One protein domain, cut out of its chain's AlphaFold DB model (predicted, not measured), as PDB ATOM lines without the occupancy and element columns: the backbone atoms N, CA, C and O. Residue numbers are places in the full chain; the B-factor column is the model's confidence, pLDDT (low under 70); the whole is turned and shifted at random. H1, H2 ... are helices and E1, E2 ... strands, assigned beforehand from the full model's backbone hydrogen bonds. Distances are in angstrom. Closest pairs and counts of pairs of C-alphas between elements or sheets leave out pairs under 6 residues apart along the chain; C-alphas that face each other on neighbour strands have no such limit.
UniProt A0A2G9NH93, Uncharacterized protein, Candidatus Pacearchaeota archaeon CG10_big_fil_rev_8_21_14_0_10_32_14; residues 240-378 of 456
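AT A GLANCE: This is residues 240 to 378 of the 456 residues of an uncharacterized protein of Candidatus Pacearchaeota archaeon CG10_big_fil_rev_8_21_14_0_10_32_14 (UniProt A0A2G9NH93). Two long helices, H1 and H7, cross, and the shorter H4 and H5 pack on H1 one after the other along its length. H2, H3 and a small antiparallel sheet, E1 beside E2, form one end of the domain; H6 lies toward the other end, and residues 373 to 378 of H7 stick out. The printed part has 139 residues, with seven named helices and two named strands in the order H1 E1 H2 H3 E2 H4 H5 H6 H7, and is mostly helix. It is compact, with a radius of gyration of the C-alphas of 15.4 A and spans of 45 by 37 by 24 A.

HOW THE PARTS SIT: H1, residues 240 to 259, is the hub. Its residues 241 to 249 touch H7, residues 352 to 378, about perpendicular at 75 degrees; the closest C-alphas, of Ser 245 and Ala 367, are 4.7 A apart. E1, residues 267 to 269, and E2, residues 302 to 304, are antiparallel, with N 268 and O 303 2.9 A apart, within hydrogen-bond range. H2, residues 270 to 276, touches H3, residues 281 to 289, closest at the C-alphas of Ser 274 and Phe 281, 5.2 A. H1 touches H4, residues 305 to 314, at C-alphas 257 and 309, 6.6 A, and H5, residues 323 to 330, at C-alphas 248 and 330, 5.1 A. H6, residues 337 to 340, touches no helix. Each O i to N i+4 pair is within hydrogen-bond range in H2, H3, H4 and H5, against 14 of 16 in H1 and 21 of 23 in H7; H6 is too short for one.

IN THESE COORDINATES: H1 begins at C-alpha 240 (46.437, 5.924, 6.630) and is 27.5 A long. H7, 35.9 A long, ends at C-alpha 378 (37.552, 17.337, 26.848).

THE WHOLE: The printed part has no cut. The links H3 to E2 and H6 to H7 are long. Confidence is low at 23 residues, among them 289 to 301 and 373 to 378.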
ATOM      1  N   TYR A 240      47.614   6.606   7.139       84.38
ATOM      2  CA  TYR A 240      46.437   5.924   6.630       84.38
ATOM      3  C   TYR A 240      45.705   5.099   7.699       84.38
ATOM      4  O   TYR A 240      44.481   5.151   7.758       84.38
ATOM      5  N   ILE A 241      46.411   4.409   8.605       86.88
ATOM      6  CA  ILE A 241      45.756   3.734   9.740       86.88
ATOM      7  C   ILE A 241      45.061   4.751  10.651       86.88
ATOM      8  O   ILE A 241      43.937   4.503  11.068       86.88
ATOM      9  N   ASN A 242      45.677   5.906  10.924       86.56
ATOM     10  CA  ASN A 242      45.030   6.951  11.728       86.56
ATOM     11  C   ASN A 242      43.755   7.477  11.050       86.56
ATOM     12  O   ASN A 242      42.736   7.645  11.716       86.56
ATOM     13  N   TYR A 243      43.797   7.683   9.730       89.81
ATOM     14  CA  TYR A 243      42.619   8.029   8.936       89.81
ATOM     15  C   TYR A 243      41.515   6.965   9.064       89.81
ATOM     16  O   TYR A 243      40.370   7.313   9.356       89.81
ATOM     17  N   LEU A 244      41.851   5.678   8.919       90.12
ATOM     18  CA  LEU A 244      40.886   4.584   9.079       90.12
ATOM     19  C   LEU A 244      40.310   4.525  10.498       90.12
ATOM     20  O   LEU A 244      39.114   4.315  10.654       90.12
ATOM     21  N   SER A 245      41.133   4.736  11.525       92.00
ATOM     22  CA  SER A 245      40.695   4.733  12.924       92.00
ATOM     23  C   SER A 245      39.726   5.860  13.246       92.00
ATOM     24  O   SER A 245      38.740   5.601  13.928       92.00
ATOM     25  N   ARG A 246      39.962   7.076  12.738       91.44
ATOM     26  CA  ARG A 246      39.026   8.199  12.901       91.44
ATOM     27  C   ARG A 246      37.698   7.939  12.200       91.44
ATOM     28  O   ARG A 246      36.656   8.031  12.830       91.44
ATOM     29  N   ASN A 247      37.737   7.494  10.944       92.56
ATOM     30  CA  ASN A 247      36.513   7.173  10.206       92.56
ATOM     31  C   ASN A 247      35.736   6.020  10.849       92.56
ATOM     32  O   ASN A 247      34.516   6.078  10.941       92.56
ATOM     33  N   TYR A 248      36.420   4.982  11.334       94.25
ATOM     34  CA  TYR A 248      35.766   3.915  12.084       94.25
ATOM     35  C   TYR A 248      35.125   4.455  13.372       94.25
ATOM     36  O   TYR A 248      33.991   4.102  13.690       94.25
ATOM     37  N   LEU A 249      35.820   5.324  14.109       92.00
ATOM     38  CA  LEU A 249      35.285   5.935  15.321       92.00
ATOM     39  C   LEU A 249      34.010   6.744  15.027       92.00
ATOM     40  O   LEU A 249      32.967   6.476  15.620       92.00
ATOM     41  N   GLU A 250      34.093   7.676  14.082       89.38
ATOM     42  CA  GLU A 250      33.038   8.636  13.734       89.38
ATOM     43  C   GLU A 250      31.849   7.986  13.018       89.38
ATOM     44  O   GLU A 250      30.700   8.282  13.335       89.38
ATOM     45  N   ASN A 251      32.105   7.066  12.082       93.25
ATOM     46  CA  ASN A 251      31.074   6.518  11.193       93.25
ATOM     47  C   ASN A 251      30.570   5.130  11.611       93.25
ATOM     48  O   ASN A 251      29.650   4.601  10.982       93.25
ATOM     49  N   LYS A 252      31.190   4.486  12.609       92.81
ATOM     50  CA  LYS A 252      30.777   3.154  13.087       92.81
ATOM     51  C   LYS A 252      30.594   3.113  14.587       92.81
ATOM     52  O   LYS A 252      29.498   2.814  15.046       92.81
ATOM     53  N   LEU A 253      31.650   3.391  15.344       92.00
ATOM     54  CA  LEU A 253      31.648   3.140  16.780       92.00
ATOM     55  C   LEU A 253      30.731   4.106  17.538       92.00
ATOM     56  O   LEU A 253      29.872   3.646  18.282       92.00
ATOM     57  N   ILE A 254      30.876   5.418  17.332       89.81
ATOM     58  CA  ILE A 254      30.036   6.431  17.992       89.81
ATOM     59  C   ILE A 254      28.554   6.278  17.609       89.81
ATOM     60  O   ILE A 254      27.727   6.256  18.521       89.81
ATOM     61  N   PRO A 255      28.181   6.135  16.318       92.62
ATOM     62  CA  PRO A 255      26.794   5.886  15.938       92.62
ATOM     63  C   PRO A 255      26.226   4.636  16.603       92.62
ATOM     64  O   PRO A 255      25.152   4.701  17.185       92.62
ATOM     65  N   TYR A 256      26.977   3.530  16.614       91.69
ATOM     66  CA  TYR A 256      26.530   2.290  17.243       91.69
ATOM     67  C   TYR A 256      26.292   2.445  18.752       91.69
ATOM     68  O   TYR A 256      25.288   1.953  19.262       91.69
ATOM     69  N   LEU A 257      27.198   3.127  19.465       88.44
ATOM     70  CA  LEU A 257      27.037   3.413  20.893       88.44
ATOM     71  C   LEU A 257      25.764   4.231  21.156       88.44
ATOM     72  O   LEU A 257      25.001   3.884  22.049       88.44
ATOM     73  N   LYS A 258      25.503   5.262  20.340       87.81
ATOM     74  CA  LYS A 258      24.306   6.113  20.452       87.81
ATOM     75  C   LYS A 258      23.014   5.366  20.128       87.81
ATOM     76  O   LYS A 258      22.047   5.475  20.867       87.81
ATOM     77  N   GLU A 259      22.991   4.608  19.033       90.88
ATOM     78  CA  GLU A 259      21.808   3.857  18.584       90.88
ATOM     79  C   GLU A 259      21.366   2.787  19.587       90.88
ATOM     80  O   GLU A 259      20.187   2.447  19.639       90.88
ATOM     81  N   ASN A 260      22.306   2.249  20.366       86.44
ATOM     82  CA  ASN A 260      22.052   1.182  21.333       86.44
ATOM     83  C   ASN A 260      22.099   1.665  22.791       86.44
ATOM     84  O   ASN A 260      22.102   0.821  23.682       86.44
ATOM     85  N   ASP A 261      22.154   2.983  23.020       85.69
ATOM     86  CA  ASP A 261      22.202   3.613  24.348       85.69
ATOM     87  C   ASP A 261      23.269   3.003  25.280       85.69
ATOM     88  O   ASP A 261      23.017   2.635  26.425       85.69
ATOM     89  N   ILE A 262      24.481   2.821  24.747       83.38
ATOM     90  CA  ILE A 262      25.606   2.217  25.469       83.38
ATOM     91  C   ILE A 262      26.531   3.327  25.957       83.38
ATOM     92  O   ILE A 262      27.160   4.000  25.133       83.38
ATOM     93  N   ASP A 263      26.710   3.459  27.274       80.56
ATOM     94  CA  ASP A 263      27.753   4.322  27.831       80.56
ATOM     95  C   ASP A 263      29.128   3.661  27.595       80.56
ATOM     96  O   ASP A 263      29.424   2.583  28.123       80.56
ATOM     97  N   PRO A 264      30.019   4.284  26.804       79.62
ATOM     98  CA  PRO A 264      31.321   3.715  26.485       79.62
ATOM     99  C   PRO A 264      32.232   3.504  27.702       79.62
ATOM    100  O   PRO A 264      33.155   2.690  27.613       79.62
ATOM    101  N   LEU A 265      32.001   4.218  28.808       78.62
ATOM    102  CA  LEU A 265      32.759   4.109  30.055       78.62
ATOM    103  C   LEU A 265      32.132   3.193  31.095       78.62
ATOM    104  O   LEU A 265      32.798   2.846  32.076       78.62
ATOM    105  N   GLU A 266      30.866   2.843  30.932       77.88
ATOM    106  CA  GLU A 266      30.181   2.023  31.911       77.88
ATOM    107  C   GLU A 266      30.646   0.564  31.786       77.88
ATOM    108  O   GLU A 266      30.724   0.012  30.681       77.88
ATOM    109  N   PRO A 267      31.033  -0.081  32.901       80.00
ATOM    110  CA  PRO A 267      31.394  -1.485  32.892       80.00
ATOM    111  C   PRO A 267      30.136  -2.360  32.955       80.00
ATOM    112  O   PRO A 267      29.541  -2.514  34.020       80.00
ATOM    113  N   TYR A 268      29.803  -3.020  31.849       79.06
ATOM    114  CA  TYR A 268      28.698  -3.977  31.774       79.06
ATOM    115  C   TYR A 268      29.171  -5.393  32.105       79.06
ATOM    116  O   TYR A 268      30.268  -5.828  31.737       79.06
ATOM    117  N   THR A 269      28.324  -6.157  32.779       83.19
ATOM    118  CA  THR A 269      28.470  -7.606  32.901       83.19
ATOM    119  C   THR A 269      28.201  -8.284  31.557       83.19
ATOM    120  O   THR A 269      27.502  -7.768  30.687       83.19
ATOM    121  N   LEU A 270      28.703  -9.510  31.390       81.50
ATOM    122  CA  LEU A 270      28.437 -10.310  30.185       81.50
ATOM    123  C   LEU A 270      26.934 -10.576  29.952       81.50
ATOM    124  O   LEU A 270      26.537 -10.849  28.819       81.50
ATOM    125  N   LYS A 271      26.110 -10.525  31.011       84.50
ATOM    126  CA  LYS A 271      24.654 -10.701  30.935       84.50
ATOM    127  C   LYS A 271      23.961  -9.427  30.449       84.50
ATOM    128  O   LYS A 271      23.214  -9.504  29.484       84.50
ATOM    129  N   GLU A 272      24.283  -8.273  31.028       84.25
ATOM    130  CA  GLU A 272      23.761  -6.978  30.559       84.25
ATOM    131  C   GLU A 272      24.151  -6.733  29.097       84.25
ATOM    132  O   GLU A 272      23.311  -6.419  28.260       84.25
ATOM    133  N   ALA A 273      25.409  -7.010  28.741       81.56
ATOM    134  CA  ALA A 273      25.858  -6.902  27.360       81.56
ATOM    135  C   ALA A 273      25.076  -7.825  26.410       81.56
ATOM    136  O   ALA A 273      24.807  -7.441  25.278       81.56
ATOM    137  N   SER A 274      24.700  -9.030  26.857       84.50
ATOM    138  CA  SER A 274      23.895  -9.998  26.090       84.50
ATOM    139  C   SER A 274      22.510  -9.472  25.753       84.50
ATOM    140  O   SER A 274      22.046  -9.684  24.629       84.50
ATOM    141  N   GLU A 275      21.898  -8.751  26.685       85.56
ATOM    142  CA  GLU A 275      20.594  -8.117  26.516       85.56
ATOM    143  C   GLU A 275      20.694  -6.912  25.569       85.56
ATOM    144  O   GLU A 275      19.956  -6.851  24.585       85.56
ATOM    145  N   ILE A 276      21.685  -6.037  25.782       82.25
ATOM    146  CA  ILE A 276      21.936  -4.841  24.960       82.25
ATOM    147  C   ILE A 276      22.189  -5.217  23.495       82.25
ATOM    148  O   ILE A 276      21.541  -4.702  22.588       82.25
ATOM    149  N   ILE A 277      23.103  -6.160  23.240       77.75
ATOM    150  CA  ILE A 277      23.484  -6.529  21.867       77.75
ATOM    151  C   ILE A 277      22.610  -7.642  21.279       77.75
ATOM    152  O   ILE A 277      22.886  -8.129  20.178       77.75
ATOM    153  N   LYS A 278      21.579  -8.075  22.021       82.94
ATOM    154  CA  LYS A 278      20.615  -9.119  21.641       82.94
ATOM    155  C   LYS A 278      21.289 -10.405  21.150       82.94
ATOM    156  O   LYS A 278      20.899 -10.992  20.140       82.94
ATOM    157  N   ARG A 279      22.326 -10.863  21.860       79.06
ATOM    158  CA  ARG A 279      23.037 -12.122  21.562       79.06
ATOM    159  C   ARG A 279      22.930 -13.096  22.727       79.06
ATOM    160  O   ARG A 279      22.904 -12.641  23.860       79.06
ATOM    161  N   PRO A 280      22.959 -14.422  22.497       83.12
ATOM    162  CA  PRO A 280      22.886 -15.395  23.583       83.12
ATOM    163  C   PRO A 280      24.017 -15.218  24.603       83.12
ATOM    164  O   PRO A 280      25.192 -15.175  24.222       83.12
ATOM    165  N   PHE A 281      23.677 -15.210  25.893       82.19
ATOM    166  CA  PHE A 281      24.635 -15.045  26.990       82.19
ATOM    167  C   PHE A 281      25.818 -16.014  26.893       82.19
ATOM    168  O   PHE A 281      26.967 -15.600  26.995       82.19
ATOM    169  N   LEU A 282      25.559 -17.292  26.593       78.62
ATOM    170  CA  LEU A 282      26.603 -18.313  26.442       78.62
ATOM    171  C   LEU A 282      27.611 -17.981  25.327       78.62
ATOM    172  O   LEU A 282      28.794 -18.310  25.437       78.62
ATOM    173  N   SER A 283      27.169 -17.299  24.265       77.56
ATOM    174  CA  SER A 283      28.045 -16.850  23.178       77.56
ATOM    175  C   SER A 283      28.992 -15.751  23.658       77.56
ATOM    176  O   SER A 283      30.206 -15.847  23.464       77.56
ATOM    177  N   ILE A 284      28.454 -14.755  24.366       78.00
ATOM    178  CA  ILE A 284      29.231 -13.652  24.946       78.00
ATOM    179  C   ILE A 284      30.169 -14.158  26.039       78.00
ATOM    180  O   ILE A 284      31.340 -13.791  26.066       78.00
ATOM    181  N   GLN A 285      29.700 -15.063  26.894       77.88
ATOM    182  CA  GLN A 285      30.513 -15.680  27.932       77.88
ATOM    183  C   GLN A 285      31.683 -16.465  27.333       77.88
ATOM    184  O   GLN A 285      32.823 -16.301  27.767       77.88
ATOM    185  N   SER A 286      31.439 -17.257  26.281       74.94
ATOM    186  CA  SER A 286      32.509 -17.948  25.556       74.94
ATOM    187  C   SER A 286      33.490 -16.968  24.911       74.94
ATOM    188  O   SER A 286      34.697 -17.213  24.916       74.94
ATOM    189  N   ALA A 287      32.994 -15.859  24.358       69.19
ATOM    190  CA  ALA A 287      33.825 -14.819  23.767       69.19
ATOM    191  C   ALA A 287      34.703 -14.122  24.810       69.19
ATOM    192  O   ALA A 287      35.884 -13.888  24.542       69.19
ATOM    193  N   GLY A 288      34.163 -13.865  26.000       70.50
ATOM    194  CA  GLY A 288      34.906 -13.278  27.101       70.50
ATOM    195  C   GLY A 288      36.003 -14.203  27.625       70.50
ATOM    196  O   GLY A 288      37.160 -13.806  27.671       70.50
ATOM    197  N   ILE A 289      35.689 -15.479  27.876       67.62
ATOM    198  CA  ILE A 289      36.683 -16.498  28.275       67.62
ATOM    199  C   ILE A 289      37.803 -16.633  27.229       67.62
ATOM    200  O   ILE A 289      38.963 -16.859  27.562       67.62
ATOM    201  N   LYS A 290      37.467 -16.484  25.943       63.06
ATOM    202  CA  LYS A 290      38.426 -16.528  24.828       63.06
ATOM    203  C   LYS A 290      39.164 -15.201  24.601       63.06
ATOM    204  O   LYS A 290      39.826 -15.081  23.569       63.06
ATOM    205  N   ASN A 291      39.036 -14.220  25.498       64.12
ATOM    206  CA  ASN A 291      39.629 -12.880  25.392       64.12
ATOM    207  C   ASN A 291      39.309 -12.169  24.064       64.12
ATOM    208  O   ASN A 291      40.130 -11.430  23.522       64.12
ATOM    209  N   ARG A 292      38.126 -12.427  23.488       67.94
ATOM    210  CA  ARG A 292      37.651 -11.717  22.286       67.94
ATOM    211  C   ARG A 292      37.042 -10.365  22.627       67.94
ATOM    212  O   ARG A 292      37.067  -9.471  21.786       67.94
ATOM    213  N   ILE A 293      36.508 -10.247  23.838       68.38
ATOM    214  CA  ILE A 293      36.151  -8.980  24.466       68.38
ATOM    215  C   ILE A 293      37.399  -8.536  25.216       68.38
ATOM    216  O   ILE A 293      37.912  -9.264  26.070       68.38
ATOM    217  N   ARG A 294      37.951  -7.395  24.812       66.19
ATOM    218  CA  ARG A 294      39.188  -6.867  25.387       66.19
ATOM    219  C   ARG A 294      38.907  -6.315  26.784       66.19
ATOM    220  O   ARG A 294      37.794  -5.890  27.063       66.19
ATOM    221  N   HIS A 295      39.935  -6.313  27.634       62.03
ATOM    222  CA  HIS A 295      39.911  -5.671  28.954       62.03
ATOM    223  C   HIS A 295      38.766  -6.126  29.872       62.03
ATOM    224  O   HIS A 295      38.109  -5.307  30.510       62.03
ATOM    225  N   LEU A 296      38.547  -7.441  29.965       64.12
ATOM    226  CA  LEU A 296      37.672  -7.982  30.999       64.12
ATOM    227  C   LEU A 296      38.286  -7.730  32.376       64.12
ATOM    228  O   LEU A 296      39.390  -8.190  32.669       64.12
ATOM    229  N   LEU A 297      37.554  -6.992  33.198       58.06
ATOM    230  CA  LEU A 297      37.828  -6.776  34.609       58.06
ATOM    231  C   LEU A 297      37.541  -8.067  35.396       58.06
ATOM    232  O   LEU A 297      36.791  -8.938  34.937       58.06
ATOM    233  N   GLU A 298      38.162  -8.199  36.570       59.03
ATOM    234  CA  GLU A 298      38.022  -9.368  37.450       59.03
ATOM    235  C   GLU A 298      36.570  -9.623  37.898       59.03
ATOM    236  O   GLU A 298      35.674  -8.806  37.693       59.03
ATOM    237  N   LYS A 299      36.323 -10.810  38.476       52.25
ATOM    238  CA  LYS A 299      34.976 -11.341  38.743       52.25
ATOM    239  C   LYS A 299      34.090 -10.369  39.558       52.25
ATOM    240  O   LYS A 299      34.537  -9.892  40.596       52.25
ATOM    241  N   PRO A 300      32.803 -10.198  39.183       60.16
ATOM    242  CA  PRO A 300      32.139 -10.770  38.007       60.16
ATOM    243  C   PRO A 300      32.670 -10.133  36.715       60.16
ATOM    244  O   PRO A 300      32.784  -8.918  36.649       60.16
ATOM    245  N   TYR A 301      32.979 -10.950  35.697       68.12
ATOM    246  CA  TYR A 301      33.586 -10.483  34.443       68.12
ATOM    247  C   TYR A 301      32.796  -9.307  33.845       68.12
ATOM    248  O   TYR A 301      31.649  -9.483  33.417       68.12
ATOM    249  N   ARG A 302      33.424  -8.128  33.816       71.19
ATOM    250  CA  ARG A 302      32.869  -6.878  33.277       71.19
ATOM    251  C   ARG A 302      33.773  -6.319  32.188       71.19
ATOM    252  O   ARG A 302      34.987  -6.452  32.294       71.19
ATOM    253  N   ALA A 303      33.211  -5.679  31.173       74.25
ATOM    254  CA  ALA A 303      33.979  -4.915  30.188       74.25
ATOM    255  C   ALA A 303      33.314  -3.559  29.939       74.25
ATOM    256  O   ALA A 303      32.129  -3.385  30.205       74.25
ATOM    257  N   LEU A 304      34.084  -2.588  29.456       81.56
ATOM    258  CA  LEU A 304      33.550  -1.266  29.139       81.56
ATOM    259  C   LEU A 304      32.591  -1.342  27.945       81.56
ATOM    260  O   LEU A 304      32.806  -2.144  27.027       81.56
ATOM    261  N   GLY A 305      31.579  -0.473  27.912       81.38
ATOM    262  CA  GLY A 305      30.630  -0.379  26.798       81.38
ATOM    263  C   GLY A 305      31.305  -0.242  25.432       81.38
ATOM    264  O   GLY A 305      30.911  -0.904  24.470       81.38
ATOM    265  N   ILE A 306      32.408   0.511  25.353       83.94
ATOM    266  CA  ILE A 306      33.187   0.656  24.115       83.94
ATOM    267  C   ILE A 306      33.803  -0.666  23.637       83.94
ATOM    268  O   ILE A 306      33.819  -0.953  22.439       83.94
ATOM    269  N   ASP A 307      34.276  -1.503  24.562       85.12
ATOM    270  CA  ASP A 307      34.895  -2.789  24.248       85.12
ATOM    271  C   ASP A 307      33.829  -3.806  23.783       85.12
ATOM    272  O   ASP A 307      34.081  -4.603  22.871       85.12
ATOM    273  N   PHE A 308      32.603  -3.719  24.317       84.56
ATOM    274  CA  PHE A 308      31.446  -4.481  23.831       84.56
ATOM    275  C   PHE A 308      30.961  -4.029  22.450       84.56
ATOM    276  O   PHE A 308      30.682  -4.874  21.591       84.56
ATOM    277  N   ALA A 309      30.899  -2.722  22.199       88.56
ATOM    278  CA  ALA A 309      30.538  -2.182  20.891       88.56
ATOM    279  C   ALA A 309      31.547  -2.612  19.813       88.56
ATOM    280  O   ALA A 309      31.155  -3.139  18.770       88.56
ATOM    281  N   ILE A 310      32.853  -2.506  20.098       89.94
ATOM    282  CA  ILE A 310      33.923  -2.977  19.203       89.94
ATOM    283  C   ILE A 310      33.784  -4.474  18.908       89.94
ATOM    284  O   ILE A 310      33.902  -4.879  17.748       89.94
ATOM    285  N   TYR A 311      33.535  -5.301  19.929       86.69
ATOM    286  CA  TYR A 311      33.319  -6.740  19.757       86.69
ATOM    287  C   TYR A 311      32.118  -7.030  18.847       86.69
ATOM    288  O   TYR A 311      32.211  -7.864  17.942       86.69
ATOM    289  N   THR A 312      31.009  -6.323  19.054       86.44
ATOM    290  CA  THR A 312      29.769  -6.557  18.308       86.44
ATOM    291  C   THR A 312      29.903  -6.168  16.844       86.44
ATOM    292  O   THR A 312      29.520  -6.946  15.970       86.44
ATOM    293  N   LEU A 313      30.533  -5.022  16.575       87.31
ATOM    294  CA  LEU A 313      30.847  -4.556  15.223       87.31
ATOM    295  C   LEU A 313      31.850  -5.477  14.502       87.31
ATOM    296  O   LEU A 313      31.801  -5.607  13.279       87.31
ATOM    297  N   LYS A 314      32.727  -6.165  15.250       83.81
ATOM    298  CA  LYS A 314      33.711  -7.111  14.700       83.81
ATOM    299  C   LYS A 314      33.098  -8.446  14.292       83.81
ATOM    300  O   LYS A 314      33.519  -9.050  13.304       83.81
ATOM    301  N   GLU A 315      32.179  -8.972  15.098       71.31
ATOM    302  CA  GLU A 315      31.618 -10.313  14.931       71.31
ATOM    303  C   GLU A 315      30.588 -10.370  13.794       71.31
ATOM    304  O   GLU A 315      29.382 -10.498  14.002       71.31
ATOM    305  N   THR A 316      31.088 -10.350  12.562       63.03
ATOM    306  CA  THR A 316      30.332 -10.736  11.367       63.03
ATOM    307  C   THR A 316      30.563 -12.223  11.068       63.03
ATOM    308  O   THR A 316      31.699 -12.699  11.137       63.03
ATOM    309  N   GLN A 317      29.527 -12.970  10.675       56.66
ATOM    310  CA  GLN A 317      29.625 -14.419  10.413       56.66
ATOM    311  C   GLN A 317      30.408 -14.800   9.134       56.66
ATOM    312  O   GLN A 317      30.556 -15.978   8.818       56.66
ATOM    313  N   GLN A 318      30.948 -13.830   8.396       73.44
ATOM    314  CA  GLN A 318      31.598 -14.053   7.104       73.44
ATOM    315  C   GLN A 318      32.996 -14.669   7.271       73.44
ATOM    316  O   GLN A 318      33.753 -14.262   8.145       73.44
ATOM    317  N   PHE A 319      33.367 -15.653   6.442       71.00
ATOM    318  CA  PHE A 319      34.725 -16.233   6.420       71.00
ATOM    319  C   PHE A 319      35.686 -15.492   5.479       71.00
ATOM    320  O   PHE A 319      36.902 -15.495   5.697       71.00
ATOM    321  N   LYS A 320      35.134 -14.865   4.441       80.25
ATOM    322  CA  LYS A 320      35.825 -14.099   3.404       80.25
ATOM    323  C   LYS A 320      35.085 -12.778   3.221       80.25
ATOM    324  O   LYS A 320      33.859 -12.776   3.261       80.25
ATOM    325  N   TYR A 321      35.829 -11.699   3.015       85.19
ATOM    326  CA  TYR A 321      35.282 -10.358   2.812       85.19
ATOM    327  C   TYR A 321      35.548  -9.915   1.383       85.19
ATOM    328  O   TYR A 321      36.636 -10.149   0.858       85.19
ATOM    329  N   THR A 322      34.587  -9.252   0.758       89.81
ATOM    330  CA  THR A 322      34.825  -8.501  -0.477       89.81
ATOM    331  C   THR A 322      35.380  -7.115  -0.154       89.81
ATOM    332  O   THR A 322      35.320  -6.645   0.984       89.81
ATOM    333  N   TYR A 323      35.880  -6.407  -1.166       89.50
ATOM    334  CA  TYR A 323      36.303  -5.010  -1.012       89.50
ATOM    335  C   TYR A 323      35.187  -4.106  -0.451       89.50
ATOM    336  O   TYR A 323      35.442  -3.253   0.399       89.50
ATOM    337  N   ARG A 324      33.935  -4.332  -0.877       89.12
ATOM    338  CA  ARG A 324      32.764  -3.590  -0.383       89.12
ATOM    339  C   ARG A 324      32.482  -3.875   1.090       89.12
ATOM    340  O   ARG A 324      32.109  -2.958   1.817       89.12
ATOM    341  N   ASP A 325      32.683  -5.112   1.535       90.12
ATOM    342  CA  ASP A 325      32.507  -5.461   2.946       90.12
ATOM    343  C   ASP A 325      33.551  -4.760   3.815       90.12
ATOM    344  O   ASP A 325      33.211  -4.257   4.879       90.12
ATOM    345  N   LEU A 326      34.798  -4.644   3.343       88.88
ATOM    346  CA  LEU A 326      35.841  -3.906   4.061       88.88
ATOM    347  C   LEU A 326      35.521  -2.409   4.171       88.88
ATOM    348  O   LEU A 326      35.660  -1.839   5.249       88.88
ATOM    349  N   ILE A 327      35.048  -1.778   3.090       90.88
ATOM    350  CA  ILE A 327      34.567  -0.381   3.089       90.88
ATOM    351  C   ILE A 327      33.504  -0.188   4.179       90.88
ATOM    352  O   ILE A 327      33.615   0.707   5.018       90.88
ATOM    353  N   LYS A 328      32.506  -1.081   4.216       89.88
ATOM    354  CA  LYS A 328      31.439  -1.053   5.225       89.88
ATOM    355  C   LYS A 328      31.953  -1.309   6.639       89.88
ATOM    356  O   LYS A 328      31.449  -0.677   7.565       89.88
ATOM    357  N   LEU A 329      32.914  -2.215   6.802       89.69
ATOM    358  CA  LEU A 329      33.496  -2.583   8.091       89.69
ATOM    359  C   LEU A 329      34.273  -1.415   8.712       89.69
ATOM    360  O   LEU A 329      34.146  -1.166   9.905       89.69
ATOM    361  N   PHE A 330      35.040  -0.684   7.901       90.12
ATOM    362  CA  PHE A 330      35.859   0.443   8.358       90.12
ATOM    363  C   PHE A 330      35.146   1.800   8.311       90.12
ATOM    364  O   PHE A 330      35.697   2.781   8.796       90.12
ATOM    365  N   GLY A 331      33.934   1.874   7.748       88.75
ATOM    366  CA  GLY A 331      33.168   3.122   7.686       88.75
ATOM    367  C   GLY A 331      33.803   4.180   6.786       88.75
ATOM    368  O   GLY A 331      33.787   5.358   7.123       88.75
ATOM    369  N   VAL A 332      34.379   3.756   5.660       90.44
ATOM    370  CA  VAL A 332      35.033   4.636   4.678       90.44
ATOM    371  C   VAL A 332      34.399   4.481   3.307       90.44
ATOM    372  O   VAL A 332      33.840   3.434   3.012       90.44
ATOM    373  N   ASN A 333      34.545   5.480   2.436       86.69
ATOM    374  CA  ASN A 333      34.016   5.423   1.065       86.69
ATOM    375  C   ASN A 333      34.952   4.697   0.086       86.69
ATOM    376  O   ASN A 333      34.515   4.183  -0.942       86.69
ATOM    377  N   LYS A 334      36.251   4.651   0.396       87.75
ATOM    378  CA  LYS A 334      37.271   4.000  -0.427       87.75
ATOM    379  C   LYS A 334      38.411   3.492   0.450       87.75
ATOM    380  O   LYS A 334      38.872   4.192   1.346       87.75
ATOM    381  N   LEU A 335      38.886   2.287   0.145       84.69
ATOM    382  CA  LEU A 335      40.081   1.697   0.746       84.69
ATOM    383  C   LEU A 335      41.230   1.663  -0.257       84.69
ATOM    384  O   LEU A 335      41.078   1.146  -1.367       84.69
ATOM    385  N   ASP A 336      42.390   2.157   0.149       84.06
ATOM    386  CA  ASP A 336      43.628   2.001  -0.597       84.06
ATOM    387  C   ASP A 336      44.340   0.725  -0.137       84.06
ATOM    388  O   ASP A 336      45.047   0.685   0.870       84.06
ATOM    389  N   LEU A 337      44.131  -0.350  -0.896       80.44
ATOM    390  CA  LEU A 337      44.740  -1.647  -0.610       80.44
ATOM    391  C   LEU A 337      46.266  -1.637  -0.772       80.44
ATOM    392  O   LEU A 337      46.930  -2.489  -0.182       80.44
ATOM    393  N   ARG A 338      46.833  -0.687  -1.536       73.88
ATOM    394  CA  ARG A 338      48.288  -0.553  -1.698       73.88
ATOM    395  C   ARG A 338      48.909  -0.005  -0.423       73.88
ATOM    396  O   ARG A 338      49.889  -0.570   0.046       73.88
ATOM    397  N   LEU A 339      48.294   1.014   0.181       74.25
ATOM    398  CA  LEU A 339      48.732   1.562   1.474       74.25
ATOM    399  C   LEU A 339      48.566   0.570   2.634       74.25
ATOM    400  O   LEU A 339      49.245   0.691   3.652       74.25
ATOM    401  N   LEU A 340      47.674  -0.410   2.481       74.62
ATOM    402  CA  LEU A 340      47.502  -1.513   3.425       74.62
ATOM    403  C   LEU A 340      48.403  -2.715   3.115       74.62
ATOM    404  O   LEU A 340      48.538  -3.596   3.956       74.62
ATOM    405  N   VAL A 341      49.010  -2.776   1.926       71.25
ATOM    406  CA  VAL A 341      49.821  -3.913   1.450       71.25
ATOM    407  C   VAL A 341      49.058  -5.243   1.586       71.25
ATOM    408  O   VAL A 341      49.600  -6.289   1.942       71.25
ATOM    409  N   ILE A 342      47.753  -5.203   1.300       73.56
ATOM    410  CA  ILE A 342      46.877  -6.376   1.313       73.56
ATOM    411  C   ILE A 342      46.594  -6.778  -0.131       73.56
ATOM    412  O   ILE A 342      46.168  -5.958  -0.944       73.56
ATOM    413  N   LYS A 343      46.781  -8.063  -0.437       73.00
ATOM    414  CA  LYS A 343      46.427  -8.642  -1.735       73.00
ATOM    415  C   LYS A 343      45.180  -9.517  -1.595       73.00
ATOM    416  O   LYS A 343      45.115 -10.322  -0.661       73.00
ATOM    417  N   PRO A 344      44.190  -9.376  -2.491       75.50
ATOM    418  CA  PRO A 344      43.071 -10.304  -2.521       75.50
ATOM    419  C   PRO A 344      43.532 -11.685  -3.004       75.50
ATOM    420  O   PRO A 344      44.543 -11.813  -3.701       75.50
ATOM    421  N   SER A 345      42.778 -12.729  -2.665       72.12
ATOM    422  CA  SER A 345      42.926 -14.035  -3.312       72.12
ATOM    423  C   SER A 345      42.449 -13.998  -4.768       72.12
ATOM    424  O   SER A 345      41.867 -13.014  -5.223       72.12
ATOM    425  N   LYS A 346      42.677 -15.089  -5.516       75.56
ATOM    426  CA  LYS A 346      42.284 -15.211  -6.937       75.56
ATOM    427  C   LYS A 346      40.798 -14.921  -7.197       75.56
ATOM    428  O   LYS A 346      40.448 -14.483  -8.282       75.56
ATOM    429  N   ASP A 347      39.944 -15.155  -6.206       80.75
ATOM    430  CA  ASP A 347      38.503 -14.882  -6.234       80.75
ATOM    431  C   ASP A 347      38.135 -13.450  -5.786       80.75
ATOM    432  O   ASP A 347      36.974 -13.175  -5.502       80.75
ATOM    433  N   MET A 348      39.107 -12.537  -5.700       81.81
ATOM    434  CA  MET A 348      38.927 -11.138  -5.286       81.81
ATOM    435  C   MET A 348      38.398 -10.955  -3.851       81.81
ATOM    436  O   MET A 348      37.823  -9.916  -3.518       81.81
ATOM    437  N   THR A 349      38.618 -11.943  -2.979       82.88
ATOM    438  CA  THR A 349      38.225 -11.884  -1.563       82.88
ATOM    439  C   THR A 349      39.411 -11.754  -0.607       82.88
ATOM    440  O   THR A 349      40.566 -11.992  -0.957       82.88
ATOM    441  N   PHE A 350      39.125 -11.356   0.632       81.06
ATOM    442  CA  PHE A 350      40.101 -11.177   1.697       81.06
ATOM    443  C   PHE A 350      39.833 -12.154   2.836       81.06
ATOM    444  O   PHE A 350      38.727 -12.242   3.376       81.06
ATOM    445  N   SER A 351      40.877 -12.881   3.229       78.75
ATOM    446  CA  SER A 351      40.815 -13.807   4.357       78.75
ATOM    447  C   SER A 351      40.574 -13.061   5.666       78.75
ATOM    448  O   SER A 351      41.375 -12.212   6.075       78.75
ATOM    449  N   ARG A 352      39.507 -13.454   6.371       78.50
ATOM    450  CA  ARG A 352      39.148 -12.934   7.695       78.50
ATOM    451  C   ARG A 352      40.311 -12.958   8.677       78.50
ATOM    452  O   ARG A 352      40.593 -11.976   9.350       78.50
ATOM    453  N   HIS A 353      40.962 -14.110   8.792       74.00
ATOM    454  CA  HIS A 353      41.975 -14.337   9.819       74.00
ATOM    455  C   HIS A 353      43.346 -13.794   9.433       74.00
ATOM    456  O   HIS A 353      44.155 -13.527  10.321       74.00
ATOM    457  N   HIS A 354      43.617 -13.674   8.136       69.12
ATOM    458  CA  HIS A 354      44.934 -13.274   7.656       69.12
ATOM    459  C   HIS A 354      45.047 -11.759   7.505       69.12
ATOM    460  O   HIS A 354      45.999 -11.172   8.000       69.12
ATOM    461  N   TYR A 355      44.033 -11.118   6.923       75.75
ATOM    462  CA  TYR A 355      44.089  -9.693   6.596       75.75
ATOM    463  C   TYR A 355      43.118  -8.856   7.423       75.75
ATOM    464  O   TYR A 355      43.511  -7.847   8.001       75.75
ATOM    465  N   VAL A 356      41.860  -9.293   7.525       81.69
ATOM    466  CA  VAL A 356      40.783  -8.434   8.037       81.69
ATOM    467  C   VAL A 356      40.862  -8.244   9.546       81.69
ATOM    468  O   VAL A 356      40.941  -7.117  10.010       81.69
ATOM    469  N   TYR A 357      40.879  -9.325  10.329       82.62
ATOM    470  CA  TYR A 357      40.895  -9.235  11.793       82.62
ATOM    471  C   TYR A 357      42.129  -8.527  12.359       82.62
ATOM    472  O   TYR A 357      41.940  -7.713  13.254       82.62
ATOM    473  N   PRO A 358      43.361  -8.771  11.871       79.00
ATOM    474  CA  PRO A 358      44.537  -8.050  12.358       79.00
ATOM    475  C   PRO A 358      44.467  -6.547  12.089       79.00
ATOM    476  O   PRO A 358      44.767  -5.758  12.981       79.00
ATOM    477  N   LEU A 359      44.036  -6.160  10.883       84.75
ATOM    478  CA  LEU A 359      43.850  -4.755  10.535       84.75
ATOM    479  C   LEU A 359      42.731  -4.130  11.373       84.75
ATOM    480  O   LEU A 359      42.911  -3.050  11.920       84.75
ATOM    481  N   TYR A 360      41.604  -4.829  11.511       88.00
ATOM    482  CA  TYR A 360      40.487  -4.396  12.343       88.00
ATOM    483  C   TYR A 360      40.932  -4.157  13.780       88.00
ATOM    484  O   TYR A 360      40.718  -3.079  14.311       88.00
ATOM    485  N   ASP A 361      41.627  -5.126  14.374       85.69
ATOM    486  CA  ASP A 361      42.131  -5.043  15.741       85.69
ATOM    487  C   ASP A 361      43.020  -3.818  15.966       85.69
ATOM    488  O   ASP A 361      42.840  -3.114  16.959       85.69
ATOM    489  N   LEU A 362      43.929  -3.533  15.032       85.88
ATOM    490  CA  LEU A 362      44.763  -2.335  15.079       85.88
ATOM    491  C   LEU A 362      43.930  -1.054  14.976       85.88
ATOM    492  O   LEU A 362      44.116  -0.125  15.763       85.88
ATOM    493  N   VAL A 363      43.034  -0.994  13.986       89.69
ATOM    494  CA  VAL A 363      42.209   0.185  13.715       89.69
ATOM    495  C   VAL A 363      41.327   0.497  14.919       89.69
ATOM    496  O   VAL A 363      41.270   1.657  15.326       89.69
ATOM    497  N   THR A 364      40.702  -0.515  15.525       90.50
ATOM    498  CA  THR A 364      39.827  -0.340  16.688       90.50
ATOM    499  C   THR A 364      40.588  -0.004  17.958       90.50
ATOM    500  O   THR A 364      40.093   0.787  18.749       90.50
ATOM    501  N   ASP A 365      41.804  -0.524  18.147       86.56
ATOM    502  CA  ASP A 365      42.648  -0.127  19.281       86.56
ATOM    503  C   ASP A 365      43.035   1.339  19.211       86.56
ATOM    504  O   ASP A 365      43.021   2.052  20.214       86.56
ATOM    505  N   LYS A 366      43.373   1.802  18.010       87.88
ATOM    506  CA  LYS A 366      43.658   3.208  17.775       87.88
ATOM    507  C   LYS A 366      42.418   4.072  17.898       87.88
ATOM    508  O   LYS A 366      42.502   5.095  18.555       87.88
ATOM    509  N   ALA A 367      41.280   3.651  17.354       89.75
ATOM    510  CA  ALA A 367      40.011   4.356  17.518       89.75
ATOM    511  C   ALA A 367      39.628   4.479  18.998       89.75
ATOM    512  O   ALA A 367      39.279   5.560  19.450       89.75
ATOM    513  N   ARG A 368      39.790   3.401  19.774       86.50
ATOM    514  CA  ARG A 368      39.599   3.389  21.227       86.50
ATOM    515  C   ARG A 368      40.525   4.391  21.914       86.50
ATOM    516  O   ARG A 368      40.062   5.190  22.712       86.50
ATOM    517  N   LYS A 369      41.824   4.385  21.600       85.00
ATOM    518  CA  LYS A 369      42.779   5.367  22.149       85.00
ATOM    519  C   LYS A 369      42.444   6.800  21.751       85.00
ATOM    520  O   LYS A 369      42.576   7.675  22.586       85.00
ATOM    521  N   ILE A 370      42.032   7.036  20.506       84.56
ATOM    522  CA  ILE A 370      41.589   8.353  20.033       84.56
ATOM    523  C   ILE A 370      40.379   8.789  20.846       84.56
ATOM    524  O   ILE A 370      40.431   9.861  21.422       84.56
ATOM    525  N   TYR A 371      39.371   7.927  20.991       80.56
ATOM    526  CA  TYR A 371      38.197   8.195  21.813       80.56
ATOM    527  C   TYR A 371      38.588   8.587  23.240       80.56
ATOM    528  O   TYR A 371      38.188   9.642  23.703       80.56
ATOM    529  N   PHE A 372      39.441   7.799  23.905       73.81
ATOM    530  CA  PHE A 372      39.891   8.109  25.265       73.81
ATOM    531  C   PHE A 372      40.817   9.328  25.360       73.81
ATOM    532  O   PHE A 372      40.756  10.008  26.371       73.81
ATOM    533  N   ASN A 373      41.640   9.627  24.351       67.75
ATOM    534  CA  ASN A 373      42.557  10.773  24.357       67.75
ATOM    535  C   ASN A 373      41.866  12.090  23.955       67.75
ATOM    536  O   ASN A 373      42.248  13.154  24.436       67.75
ATOM    537  N   GLU A 374      40.895  12.042  23.043       52.78
ATOM    538  CA  GLU A 374      40.036  13.179  22.685       52.78
ATOM    539  C   GLU A 374      39.050  13.452  23.824       52.78
ATOM    540  O   GLU A 374      38.963  14.592  24.274       52.78
ATOM    541  N   ASP A 375      38.466  12.404  24.417       44.53
ATOM    542  CA  ASP A 375      37.752  12.535  25.686       44.53
ATOM    543  C   ASP A 375      38.680  12.961  26.820       44.53
ATOM    544  O   ASP A 375      38.203  13.618  27.721       44.53
ATOM    545  N   GLU A 376      39.965  12.601  26.873       38.16
ATOM    546  CA  GLU A 376      40.862  13.149  27.897       38.16
ATOM    547  C   GLU A 376      41.060  14.641  27.671       38.16
ATOM    548  O   GLU A 376      40.998  15.380  28.634       38.16
ATOM    549  N   LYS A 377      41.198  15.135  26.438       36.94
ATOM    550  CA  LYS A 377      41.290  16.585  26.205       36.94
ATOM    551  C   LYS A 377      40.011  17.346  26.579       36.94
ATOM    552  O   LYS A 377      40.135  18.460  27.076       36.94
ATOM    553  N   ASP A 378      38.833  16.731  26.444       37.44
ATOM    554  CA  ASP A 378      37.552  17.337  26.848       37.44
ATOM    555  C   ASP A 378      37.128  17.017  28.306       37.44
ATOM    556  O   ASP A 378      36.411  17.797  28.936       37.44
TER     557      ASP A 378